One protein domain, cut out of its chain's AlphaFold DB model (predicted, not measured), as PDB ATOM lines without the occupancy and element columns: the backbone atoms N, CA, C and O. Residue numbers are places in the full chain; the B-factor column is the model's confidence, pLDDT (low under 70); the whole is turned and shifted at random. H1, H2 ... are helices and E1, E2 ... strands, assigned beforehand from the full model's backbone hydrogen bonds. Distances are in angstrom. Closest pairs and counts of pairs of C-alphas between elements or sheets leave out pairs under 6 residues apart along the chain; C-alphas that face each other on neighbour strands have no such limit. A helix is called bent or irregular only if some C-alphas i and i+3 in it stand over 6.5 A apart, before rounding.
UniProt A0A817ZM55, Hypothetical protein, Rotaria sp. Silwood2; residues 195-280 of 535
ATOM      1  N   GLU A 195     265.409 158.050 359.304       63.00
ATOM      2  CA  GLU A 195     264.340 158.173 358.312       63.00
ATOM      3  C   GLU A 195     264.359 159.539 357.619       63.00
ATOM      4  O   GLU A 195     264.277 159.601 356.395       63.00
ATOM      5  N   ARG A 196     264.532 160.633 358.376       69.25
ATOM      6  CA  ARG A 196     264.646 161.983 357.805       69.25
ATOM      7  C   ARG A 196     265.920 162.150 356.990       69.25
ATOM      8  O   ARG A 196     265.856 162.714 355.905       69.25
ATOM      9  N   ILE A 197     267.042 161.593 357.447       68.38
ATOM     10  CA  ILE A 197     268.301 161.592 356.686       68.38
ATOM     11  C   ILE A 197     268.127 160.838 355.360       68.38
ATOM     12  O   ILE A 197     268.542 161.335 354.316       68.38
ATOM     13  N   ALA A 198     267.472 159.674 355.375       63.00
ATOM     14  CA  ALA A 198     267.200 158.902 354.164       63.00
ATOM     15  C   ALA A 198     266.267 159.653 353.198       63.00
ATOM     16  O   ALA A 198     266.546 159.731 352.004       63.00
ATOM     17  N   GLN A 199     265.193 160.259 353.709       69.69
ATOM     18  CA  GLN A 199     264.266 161.090 352.934       69.69
ATOM     19  C   GLN A 199     264.949 162.307 352.302       69.69
ATOM     20  O   GLN A 199     264.719 162.610 351.130       69.69
ATOM     21  N   HIS A 200     265.817 162.974 353.062       77.31
ATOM     22  CA  HIS A 200     266.612 164.108 352.604       77.31
ATOM     23  C   HIS A 200     267.567 163.708 351.483       77.31
ATOM     24  O   HIS A 200     267.547 164.308 350.411       77.31
ATOM     25  N   GLN A 201     268.332 162.629 351.681       64.75
ATOM     26  CA  GLN A 201     269.219 162.069 350.660       64.75
ATOM     27  C   GLN A 201     268.455 161.683 349.391       64.75
ATOM     28  O   GLN A 201     268.926 161.949 348.287       64.75
ATOM     29  N   MET A 202     267.258 161.110 349.538       67.06
ATOM     30  CA  MET A 202     266.404 160.740 348.414       67.06
ATOM     31  C   MET A 202     265.956 161.982 347.630       67.06
ATOM     32  O   MET A 202     266.155 162.055 346.423       67.06
ATOM     33  N   LEU A 203     265.437 163.013 348.297       73.62
ATOM     34  CA  LEU A 203     265.067 164.270 347.634       73.62
ATOM     35  C   LEU A 203     266.259 164.983 346.996       73.62
ATOM     36  O   LEU A 203     266.164 165.476 345.872       73.62
ATOM     37  N   SER A 204     267.397 164.981 347.684       71.12
ATOM     38  CA  SER A 204     268.665 165.505 347.183       71.12
ATOM     39  C   SER A 204     269.174 164.726 345.969       71.12
ATOM     40  O   SER A 204     269.901 165.273 345.149       71.12
ATOM     41  N   PHE A 205     268.788 163.467 345.788       63.25
ATOM     42  CA  PHE A 205     269.078 162.754 344.551       63.25
ATOM     43  C   PHE A 205     268.139 163.192 343.416       63.25
ATOM     44  O   PHE A 205     268.604 163.446 342.309       63.25
ATOM     45  N   HIS A 206     266.837 163.340 343.685       69.44
ATOM     46  CA  HIS A 206     265.837 163.606 342.642       69.44
ATOM     47  C   HIS A 206     265.747 165.060 342.178       69.44
ATOM     48  O   HIS A 206     265.356 165.294 341.034       69.44
ATOM     49  N   ILE A 207     266.094 166.042 343.011       75.00
ATOM     50  CA  ILE A 207     266.124 167.448 342.593       75.00
ATOM     51  C   ILE A 207     267.343 167.656 341.697       75.00
ATOM     52  O   ILE A 207     268.475 167.668 342.160       75.00
ATOM     53  N   ARG A 208     267.137 167.861 340.404       75.81
ATOM     54  CA  ARG A 208     268.218 168.084 339.445       75.81
ATOM     55  C   ARG A 208     268.783 169.499 339.545       75.81
ATOM     56  O   ARG A 208     269.997 169.671 339.612       75.81
ATOM     57  N   HIS A 209     267.903 170.499 339.554       79.56
ATOM     58  CA  HIS A 209     268.276 171.913 339.568       79.56
ATOM     59  C   HIS A 209     267.328 172.736 340.439       79.56
ATOM     60  O   HIS A 209     266.127 172.473 340.485       79.56
ATOM     61  N   VAL A 210     267.897 173.747 341.095       86.56
ATOM     62  CA  VAL A 210     267.175 174.833 341.762       86.56
ATOM     63  C   VAL A 210     267.376 176.077 340.904       86.56
ATOM     64  O   VAL A 210     268.510 176.506 340.701       86.56
ATOM     65  N   TYR A 211     266.295 176.627 340.367       87.56
ATOM     66  CA  TYR A 211     266.305 177.886 339.636       87.56
ATOM     67  C   TYR A 211     265.818 178.989 340.562       87.56
ATOM     68  O   TYR A 211     264.766 178.856 341.184       87.56
ATOM     69  N   VAL A 212     266.574 180.077 340.627       88.81
ATOM     70  CA  VAL A 212     266.222 181.264 341.402       88.81
ATOM     71  C   VAL A 212     266.061 182.419 340.426       88.81
ATOM     72  O   VAL A 212     266.973 182.731 339.661       88.81
ATOM     73  N   ASP A 213     264.882 183.024 340.428       85.25
ATOM     74  CA  ASP A 213     264.588 184.258 339.715       85.25
ATOM     75  C   ASP A 213     264.422 185.376 340.741       85.25
ATOM     76  O   ASP A 213     263.346 185.586 341.303       85.25
ATOM     77  N   GLU A 214     265.526 186.077 340.989       84.44
ATOM     78  CA  GLU A 214     265.598 187.122 342.008       84.44
ATOM     79  C   GLU A 214     264.700 188.319 341.696       84.44
ATOM     80  O   GLU A 214     264.222 188.996 342.601       84.44
ATOM     81  N   LYS A 215     264.426 188.577 340.411       82.75
ATOM     82  CA  LYS A 215     263.606 189.722 339.993       82.75
ATOM     83  C   LYS A 215     262.130 189.515 340.298       82.75
ATOM     84  O   LYS A 215     261.409 190.491 340.478       82.75
ATOM     85  N   ASN A 216     261.692 188.260 340.305       82.25
ATOM     86  CA  ASN A 216     260.303 187.876 340.531       82.25
ATOM     87  C   ASN A 216     260.115 187.118 341.856       82.25
ATOM     88  O   ASN A 216     259.060 186.514 342.045       82.25
ATOM     89  N   GLU A 217     261.130 187.116 342.732       86.19
ATOM     90  CA  GLU A 217     261.142 186.414 344.025       86.19
ATOM     91  C   GLU A 217     260.658 184.959 343.917       86.19
ATOM     92  O   GLU A 217     259.829 184.476 344.693       86.19
ATOM     93  N   ARG A 218     261.145 184.250 342.894       84.38
ATOM     94  CA  ARG A 218     260.629 182.931 342.520       84.38
ATOM     95  C   ARG A 218     261.714 181.874 342.602       84.38
ATOM     96  O   ARG A 218     262.803 182.039 342.061       84.38
ATOM     97  N   ILE A 219     261.383 180.756 343.240       86.88
ATOM     98  CA  ILE A 219     262.240 179.573 343.322       86.88
ATOM     99  C   ILE A 219     261.530 178.429 342.599       86.88
ATOM    100  O   ILE A 219     260.353 178.165 342.850       86.88
ATOM    101  N   GLU A 220     262.230 177.746 341.697       86.88
ATOM    102  CA  GLU A 220     261.715 176.580 340.983       86.88
ATOM    103  C   GLU A 220     262.627 175.370 341.152       86.88
ATOM    104  O   GLU A 220     263.842 175.474 341.008       86.88
ATOM    105  N   LEU A 221     262.043 174.196 341.377       85.56
ATOM    106  CA  LEU A 221     262.780 172.941 341.471       85.56
ATOM    107  C   LEU A 221     262.471 172.063 340.266       85.56
ATOM    108  O   LEU A 221     261.315 171.745 339.987       85.56
ATOM    109  N   GLU A 222     263.511 171.652 339.553       78.94
ATOM    110  CA  GLU A 222     263.425 170.646 338.499       78.94
ATOM    111  C   GLU A 222     263.786 169.282 339.075       78.94
ATOM    112  O   GLU A 222     264.828 169.129 339.710       78.94
ATOM    113  N   PHE A 223     262.948 168.282 338.810       74.19
ATOM    114  CA  PHE A 223     263.179 166.904 339.230       74.19
ATOM    115  C   PHE A 223     263.680 166.063 338.052       74.19
ATOM    116  O   PHE A 223     263.209 166.232 336.926       74.19
ATOM    117  N   LEU A 224     264.597 165.126 338.315       62.06
ATOM    118  CA  LEU A 224     265.165 164.206 337.321       62.06
ATOM    119  C   LEU A 224     264.082 163.481 336.505       62.06
ATOM    120  O   LEU A 224     264.176 163.406 335.283       62.06
ATOM    121  N   ASP A 225     263.022 163.023 337.175       58.09
ATOM    122  CA  ASP A 225     261.975 162.180 336.580       58.09
ATOM    123  C   ASP A 225     260.863 162.981 335.879       58.09
ATOM    124  O   ASP A 225     259.970 162.412 335.249       58.09
ATOM    125  N   LYS A 226     260.912 164.319 335.968       57.53
ATOM    126  CA  LYS A 226     259.952 165.250 335.358       57.53
ATOM    127  C   LYS A 226     260.640 166.543 334.905       57.53
ATOM    128  O   LYS A 226     260.261 167.634 335.318       57.53
ATOM    129  N   ALA A 227     261.608 166.438 333.995       53.69
ATOM    130  CA  ALA A 227     262.346 167.598 333.471       53.69
ATOM    131  C   ALA A 227     261.451 168.715 332.869       53.69
ATOM    132  O   ALA A 227     261.883 169.857 332.736       53.69
ATOM    133  N   THR A 228     260.194 168.410 332.516       52.38
ATOM    134  CA  THR A 228     259.219 169.368 331.967       52.38
ATOM    135  C   THR A 228     258.249 169.962 332.996       52.38
ATOM    136  O   THR A 228     257.548 170.915 332.664       52.38
ATOM    137  N   GLN A 229     258.191 169.448 334.233       59.81
ATOM    138  CA  GLN A 229     257.339 169.980 335.304       59.81
ATOM    139  C   GLN A 229     258.218 170.480 336.448       59.81
ATOM    140  O   GLN A 229     258.829 169.693 337.167       59.81
ATOM    141  N   ARG A 230     258.282 171.803 336.612       73.62
ATOM    142  CA  ARG A 230     259.018 172.439 337.706       73.62
ATOM    143  C   ARG A 230     258.089 172.694 338.882       73.62
ATOM    144  O   ARG A 230     256.972 173.172 338.688       73.62
ATOM    145  N   LEU A 231     258.558 172.405 340.091       79.31
ATOM    146  CA  LEU A 231     257.872 172.827 341.305       79.31
ATOM    147  C   LEU A 231     258.167 174.293 341.547       79.31
ATOM    148  O   LEU A 231     259.301 174.635 341.856       79.31
ATOM    149  N   VAL A 232     257.157 175.143 341.421       82.44
ATOM    150  CA  VAL A 232     257.275 176.541 341.824       82.44
ATOM    151  C   VAL A 232     257.015 176.614 343.320       82.44
ATOM    152  O   VAL A 232     255.939 176.241 343.783       82.44
ATOM    153  N   ILE A 233     258.016 177.062 344.065       81.62
ATOM    154  CA  ILE A 233     257.923 177.275 345.504       81.62
ATOM    155  C   ILE A 233     257.236 178.628 345.754       81.62
ATOM    156  O   ILE A 233     257.482 179.576 345.000       81.62
ATOM    157  N   PRO A 234     256.377 178.752 346.783       76.00
ATOM    158  CA  PRO A 234     255.722 180.016 347.109       76.00
ATOM    159  C   PRO A 234     256.730 181.148 347.335       76.00
ATOM    160  O   PRO A 234     257.713 180.962 348.049       76.00
ATOM    161  N   SER A 235     256.450 182.342 346.804       75.69
ATOM    162  CA  SER A 235     257.342 183.509 346.913       75.69
ATOM    163  C   SER A 235     257.646 183.913 348.355       75.69
ATOM    164  O   SER A 235     258.730 184.396 348.642       75.69
ATOM    165  N   ARG A 236     256.749 183.643 349.308       73.94
ATOM    166  CA  ARG A 236     257.010 183.892 350.737       73.94
ATOM    167  C   ARG A 236     258.200 183.099 351.297       73.94
ATOM    168  O   ARG A 236     258.840 183.556 352.232       73.94
ATOM    169  N   TRP A 237     258.542 181.946 350.706       80.06
ATOM    170  CA  TRP A 237     259.754 181.203 351.081       80.06
ATOM    171  C   TRP A 237     261.017 181.922 350.609       80.06
ATOM    172  O   TRP A 237     262.094 181.633 351.112       80.06
ATOM    173  N   TYR A 238     260.911 182.834 349.638       83.25
ATOM    174  CA  TYR A 238     262.056 183.480 349.014       83.25
ATOM    175  C   TYR A 238     262.911 184.220 350.038       83.25
ATOM    176  O   TYR A 238     264.106 183.966 350.093       83.25
ATOM    177  N   GLY A 239     262.316 185.068 350.884       80.81
ATOM    178  CA  GLY A 239     263.059 185.817 351.906       80.81
ATOM    179  C   GLY A 239     263.766 184.901 352.910       80.81
ATOM    180  O   GLY A 239     264.945 185.093 353.205       80.81
ATOM    181  N   GLN A 240     263.068 183.859 353.360       80.88
ATOM    182  CA  GLN A 240     263.609 182.857 354.274       80.88
ATOM    183  C   GLN A 240     264.767 182.079 353.626       80.88
ATOM    184  O   GLN A 240     265.872 182.026 354.153       80.88
ATOM    185  N   VAL A 241     264.562 181.522 352.434       83.75
ATOM    186  CA  VAL A 241     265.581 180.768 351.691       83.75
ATOM    187  C   VAL A 241     266.761 181.664 351.278       83.75
ATOM    188  O   VAL A 241     267.905 181.209 351.288       83.75
ATOM    189  N   PHE A 242     266.515 182.939 350.971       85.81
ATOM    190  CA  PHE A 242     267.537 183.949 350.688       85.81
ATOM    191  C   PHE A 242     268.435 184.204 351.903       85.81
ATOM    192  O   PHE A 242     269.654 184.241 351.750       85.81
ATOM    193  N   ALA A 243     267.874 184.291 353.116       83.62
ATOM    194  CA  ALA A 243     268.662 184.392 354.350       83.62
ATOM    195  C   ALA A 243     269.592 183.180 354.560       83.62
ATOM    196  O   ALA A 243     270.632 183.289 355.210       83.62
ATOM    197  N   HIS A 244     269.248 182.041 353.953       83.75
ATOM    198  CA  HIS A 244     270.057 180.826 353.898       83.75
ATOM    199  C   HIS A 244     270.830 180.665 352.572       83.75
ATOM    200  O   HIS A 244     271.238 179.558 352.232       83.75
ATOM    201  N   ASN A 245     271.061 181.750 351.820       83.69
ATOM    202  CA  ASN A 245     271.812 181.775 350.556       83.69
ATOM    203  C   ASN A 245     271.330 180.756 349.508       83.69
ATOM    204  O   ASN A 245     272.136 180.206 348.756       83.69
ATOM    205  N   PHE A 246     270.028 180.470 349.471       84.06
ATOM    206  CA  PHE A 246     269.458 179.429 348.613       84.06
ATOM    207  C   PHE A 246     270.091 178.046 348.818       84.06
ATOM    208  O   PHE A 246     270.185 177.257 347.873       84.06
ATOM    209  N   ASP A 247     270.508 177.733 350.053       82.94
ATOM    210  CA  ASP A 247     271.043 176.421 350.402       82.94
ATOM    211  C   ASP A 247     270.038 175.331 350.018       82.94
ATOM    212  O   ASP A 247     268.899 175.257 350.486       82.94
ATOM    213  N   ARG A 248     270.494 174.445 349.138       82.19
ATOM    214  CA  ARG A 248     269.719 173.320 348.639       82.19
ATOM    215  C   ARG A 248     269.256 172.395 349.761       82.19
ATOM    216  O   ARG A 248     268.142 171.884 349.687       82.19
ATOM    217  N   ASN A 249     270.084 172.173 350.778       83.00
ATOM    218  CA  ASN A 249     269.724 171.323 351.911       83.00
ATOM    219  C   ASN A 249     268.601 171.960 352.722       83.00
ATOM    220  O   ASN A 249     267.637 171.276 353.049       83.00
ATOM    221  N   TYR A 250     268.688 173.271 352.937       85.75
ATOM    222  CA  TYR A 250     267.659 174.047 353.613       85.75
ATOM    223  C   TYR A 250     266.317 174.007 352.874       85.75
ATOM    224  O   TYR A 250     265.271 173.799 353.483       85.75
ATOM    225  N   ILE A 251     266.334 174.141 351.544       85.44
ATOM    226  CA  ILE A 251     265.124 174.033 350.716       85.44
ATOM    227  C   ILE A 251     264.494 172.638 350.847       85.44
ATOM    228  O   ILE A 251     263.273 172.518 350.933       85.44
ATOM    229  N   ILE A 252     265.308 171.579 350.886       82.69
ATOM    230  CA  ILE A 252     264.826 170.206 351.091       82.69
ATOM    231  C   ILE A 252     264.219 170.044 352.487       82.69
ATOM    232  O   ILE A 252     263.144 169.462 352.612       82.69
ATOM    233  N   ASP A 253     264.857 170.588 353.521       81.94
ATOM    234  CA  ASP A 253     264.325 170.566 354.885       81.94
ATOM    235  C   ASP A 253     262.983 171.305 354.971       81.94
ATOM    236  O   ASP A 253     262.017 170.782 355.528       81.94
ATOM    237  N   ALA A 254     262.877 172.470 354.329       80.69
ATOM    238  CA  ALA A 254     261.645 173.249 354.244       80.69
ATOM    239  C   ALA A 254     260.515 172.500 353.514       80.69
ATOM    240  O   ALA A 254     259.357 172.539 353.940       80.69
ATOM    241  N   LEU A 255     260.841 171.767 352.447       79.50
ATOM    242  CA  LEU A 255     259.904 170.890 351.738       79.50
ATOM    243  C   LEU A 255     259.433 169.707 352.596       79.50
ATOM    244  O   LEU A 255     258.255 169.348 352.576       79.50
ATOM    245  N   LEU A 256     260.347 169.085 353.340       77.19
ATOM    246  CA  LEU A 256     260.050 167.965 354.235       77.19
ATOM    247  C   LEU A 256     259.221 168.390 355.452       77.19
ATOM    248  O   LEU A 256     258.436 167.581 355.961       77.19
ATOM    249  N   ALA A 257     259.398 169.630 355.912       74.06
ATOM    250  CA  ALA A 257     258.634 170.231 356.998       74.06
ATOM    251  C   ALA A 257     257.197 170.587 356.571       74.06
ATOM    252  O   ALA A 257     256.254 170.281 357.295       74.06
ATOM    253  N   ASN A 258     256.998 171.126 355.363       69.00
ATOM    254  CA  ASN A 258     255.682 171.556 354.857       69.00
ATOM    255  C   ASN A 258     254.867 170.453 354.157       69.00
ATOM    256  O   ASN A 258     254.209 170.679 353.143       69.00
ATOM    257  N   GLY A 259     254.884 169.231 354.688       56.34
ATOM    258  CA  GLY A 259     253.984 168.177 354.206       56.34
ATOM    259  C   GLY A 259     254.485 167.392 352.992       56.34
ATOM    260  O   GLY A 259     253.670 166.846 352.247       56.34
ATOM    261  N   GLY A 260     255.805 167.280 352.816       59.50
ATOM    262  CA  GLY A 260     256.407 166.259 351.962       59.50
ATOM    263  C   GLY A 260     256.066 164.852 352.467       59.50
ATOM    264  O   GLY A 260     256.749 164.331 353.350       59.50
ATOM    265  N   ILE A 261     255.022 164.220 351.922       56.28
ATOM    266  CA  ILE A 261     254.774 162.792 352.145       56.28
ATOM    267  C   ILE A 261     255.664 162.027 351.178       56.28
ATOM    268  O   ILE A 261     255.589 162.204 349.959       56.28
ATOM    269  N   ILE A 262     256.511 161.173 351.742       56.47
ATOM    270  CA  ILE A 262     257.408 160.314 350.986       56.47
ATOM    271  C   ILE A 262     256.923 158.879 351.127       56.47
ATOM    272  O   ILE A 262     257.028 158.260 352.184       56.47
ATOM    273  N   ASP A 263     256.393 158.376 350.025       51.78
ATOM    274  CA  ASP A 263     256.050 156.981 349.784       51.78
ATOM    275  C   ASP A 263     257.142 156.381 348.879       51.78
ATOM    276  O   ASP A 263     257.737 157.084 348.061       51.78
ATOM    277  N   ARG A 264     257.406 155.073 349.012       49.00
ATOM    278  CA  ARG A 264     258.359 154.294 348.196       49.00
ATOM    279  C   ARG A 264     258.272 154.530 346.688       49.00
ATOM    280  O   ARG A 264     259.244 154.238 345.998       49.00
ATOM    281  N   GLY A 265     257.143 155.010 346.171       52.75
ATOM    282  CA  GLY A 265     256.970 155.323 344.758       52.75
ATOM    283  C   GLY A 265     256.745 156.795 344.431       52.75
ATOM    284  O   GLY A 265     256.599 157.106 343.251       52.75
ATOM    285  N   THR A 266     256.633 157.714 345.395       55.28
ATOM    286  CA  THR A 266     256.203 159.092 345.102       55.28
ATOM    287  C   THR A 266     256.569 160.091 346.206       55.28
ATOM    288  O   THR A 266     256.308 159.861 347.383       55.28
ATOM    289  N   PHE A 267     257.079 161.255 345.798       66.00
ATOM    290  CA  PHE A 267     257.133 162.470 346.604       66.00
ATOM    291  C   PHE A 267     255.863 163.282 346.382       66.00
ATOM    292  O   PHE A 267     255.529 163.632 345.247       66.00
ATOM    293  N   ILE A 268     255.153 163.573 347.460       66.31
ATOM    294  CA  ILE A 268     253.939 164.376 347.440       66.31
ATOM    295  C   ILE A 268     254.212 165.638 348.246       66.31
ATOM    296  O   ILE A 268     254.373 165.564 349.459       66.31
ATOM    297  N   PHE A 269     254.234 166.784 347.574       68.38
ATOM    298  CA  PHE A 269     254.300 168.098 348.211       68.38
ATOM    299  C   PHE A 269     252.937 168.759 348.133       68.38
ATOM    300  O   PHE A 269     252.338 168.784 347.054       68.38
ATOM    301  N   MET A 270     252.439 169.257 349.263       58.50
ATOM    302  CA  MET A 270     251.089 169.799 349.365       58.50
ATOM    303  C   MET A 270     251.066 171.049 350.243       58.50
ATOM    304  O   MET A 270     251.001 170.934 351.464       58.50
ATOM    305  N   GLY A 271     251.033 172.214 349.600       55.19
ATOM    306  CA  GLY A 271     250.909 173.515 350.244       55.19
ATOM    307  C   GLY A 271     249.877 174.429 349.589       55.19
ATOM    308  O   GLY A 271     249.327 174.122 348.531       55.19
ATOM    309  N   ARG A 272     249.646 175.594 350.205       57.50
ATOM    310  CA  ARG A 272     248.650 176.604 349.775       57.50
ATOM    311  C   ARG A 272     248.773 177.013 348.304       57.50
ATOM    312  O   ARG A 272     247.774 177.194 347.619       57.50
ATOM    313  N   ALA A 273     250.002 177.205 347.833       51.75
ATOM    314  CA  ALA A 273     250.285 177.744 346.500       51.75
ATOM    315  C   ALA A 273     251.068 176.773 345.606       51.75
ATOM    316  O   ALA A 273     251.446 177.126 344.492       51.75
ATOM    317  N   TYR A 274     251.326 175.555 346.087       59.06
ATOM    318  CA  TYR A 274     252.103 174.574 345.351       59.06
ATOM    319  C   TYR A 274     251.655 173.164 345.714       59.06
ATOM    320  O   TYR A 274     251.518 172.802 346.879       59.06
ATOM    321  N   SER A 275     251.438 172.343 344.695       60.00
ATOM    322  CA  SER A 275     251.340 170.905 344.875       60.00
ATOM    323  C   SER A 275     252.093 170.219 343.757       60.00
ATOM    324  O   SER A 275     252.045 170.643 342.599       60.00
ATOM    325  N   LEU A 276     252.832 169.174 344.105       61.06
ATOM    326  CA  LEU A 276     253.499 168.367 343.103       61.06
ATOM    327  C   LEU A 276     253.626 166.932 343.568       61.06
ATOM    328  O   LEU A 276     254.129 166.640 344.649       61.06
ATOM    329  N   GLN A 277     253.194 166.048 342.679       63.50
ATOM    330  CA  GLN A 277     253.410 164.624 342.780       63.50
ATOM    331  C   GLN A 277     254.551 164.224 341.839       63.50
ATOM    332  O   GLN A 277     254.432 164.351 340.611       63.50
ATOM    333  N   VAL A 278     255.647 163.730 342.408       55.91
ATOM    334  CA  VAL A 278     256.823 163.257 341.672       55.91
ATOM    335  C   VAL A 278     256.980 161.759 341.919       55.91
ATOM    336  O   VAL A 278     257.285 161.377 343.042       55.91
ATOM    337  N   PRO A 279     256.764 160.891 340.921       53.94
ATOM    338  CA  PRO A 279     257.043 159.467 341.064       53.94
ATOM    339  C   PRO A 279     258.541 159.235 341.307       53.94
ATOM    340  O   PRO A 279     259.363 159.790 340.583       53.94
ATOM    341  N   TYR A 280     258.894 158.422 342.301       48.34
ATOM    342  CA  TYR A 280     260.260 157.958 342.538       48.34
ATOM    343  C   TYR A 280     260.596 156.896 341.486       48.34
ATOM    344  O   TYR A 280     260.058 155.785 341.529       48.34
TER     345      TYR A 280
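This is residues 195 to 280 of the 535 residues of the protein "Hypothetical protein" of Rotaria sp. Silwood2 (UniProt A0A817ZM55). Two small three-stranded sheets, E1 E2 E3 and E4 E5 E6, meet at a corner where E3 comes near E6, and three helices make a loose row along the first sheet, with H1 and H3 also reaching the second sheet and H2 well away from it. H3 sits in the middle of that row, over the first sheet, with H1 toward one end and H2 toward the other. The printed part has 86 residues, with three named helices and six named strands that follow along the chain as H1 E1 E2 E3 H2 H3 E4 E5 E6, and its class is mixed, helices and strands. Each sheet is an antiparallel meander, each strand the neighbour of the one before. The whole is compact, with a radius of gyration of the C-alphas of 12.0 A and spans of 36 by 26 by 23 A.

Find C-alpha 195 at (264.340, 158.173, 358.312); from there H1 runs 16.7 A through residues 195 to 206. Next come E1, residues 207 to 213, 17.1 A long, E2, residues 218 to 223, 16.6 A, and E3, residues 226 to 233, which bends by 66 degrees at residue 229. H2 is residues 236 to 243, neither bent nor irregular, but only just: C-alphas 236 and 239 are 6.5 A apart. H3, residues 248 to 257, starts at C-alpha 248 (269.719, 173.320, 348.639) and is 14.2 A long. E4, residues 261 to 263, E5, residues 266 to 270, and E6, residues 275 to 279, follow; E6 ends at C-alpha 279 (257.043, 159.467, 341.064).

Look first at the strongly twisted sheet E1 E2 E3. In the hairpin E1 and E2, N 211 and O 220 are 2.8 A apart; in the hairpin E2 and E3, N 231 and O 221 are 2.8 A apart, both within hydrogen-bond range. H3 is on this sheet at a height of 9.2 A, only just over E2 with 3 of its C-alphas, and runs across the strands, at 89 degrees to E2 on the local plane. H1 touches H3 with residues 200 to 204 alone, at a steep tilt of 55 degrees, opposite ways; their closest C-alphas are those of His 200 and Ile 252, 6.5 A. H2 is close to H3 but not clearly touching, with C-alphas 241 and 251 closest at 6.8 A, and only grazes the first sheet with residues 236 to 242. In the second sheet, N 261 and O 268 of the hairpin E4 and E5 are 2.9 A apart, and N 267 and O 278 of the hairpin E5 and E6 2.8 A, within hydrogen-bond range. Between the sheets, the closest C-alphas of E3 and E6 are those of Leu 231 and Leu 276, 6.5 A. Every O i to N i+4 pair is within hydrogen-bond range in H1 and H3; in H2 it is 3 of 4.

The C-alphas farthest apart are those of Lys 215 and Arg 264, 36.7 A. The printed part has no cut, and the links between its named elements are tight. The mean pLDDT of the printed part is 71.8; look for values under 70 in 38 residues, among them residues 224 to 229 and 258 to 280.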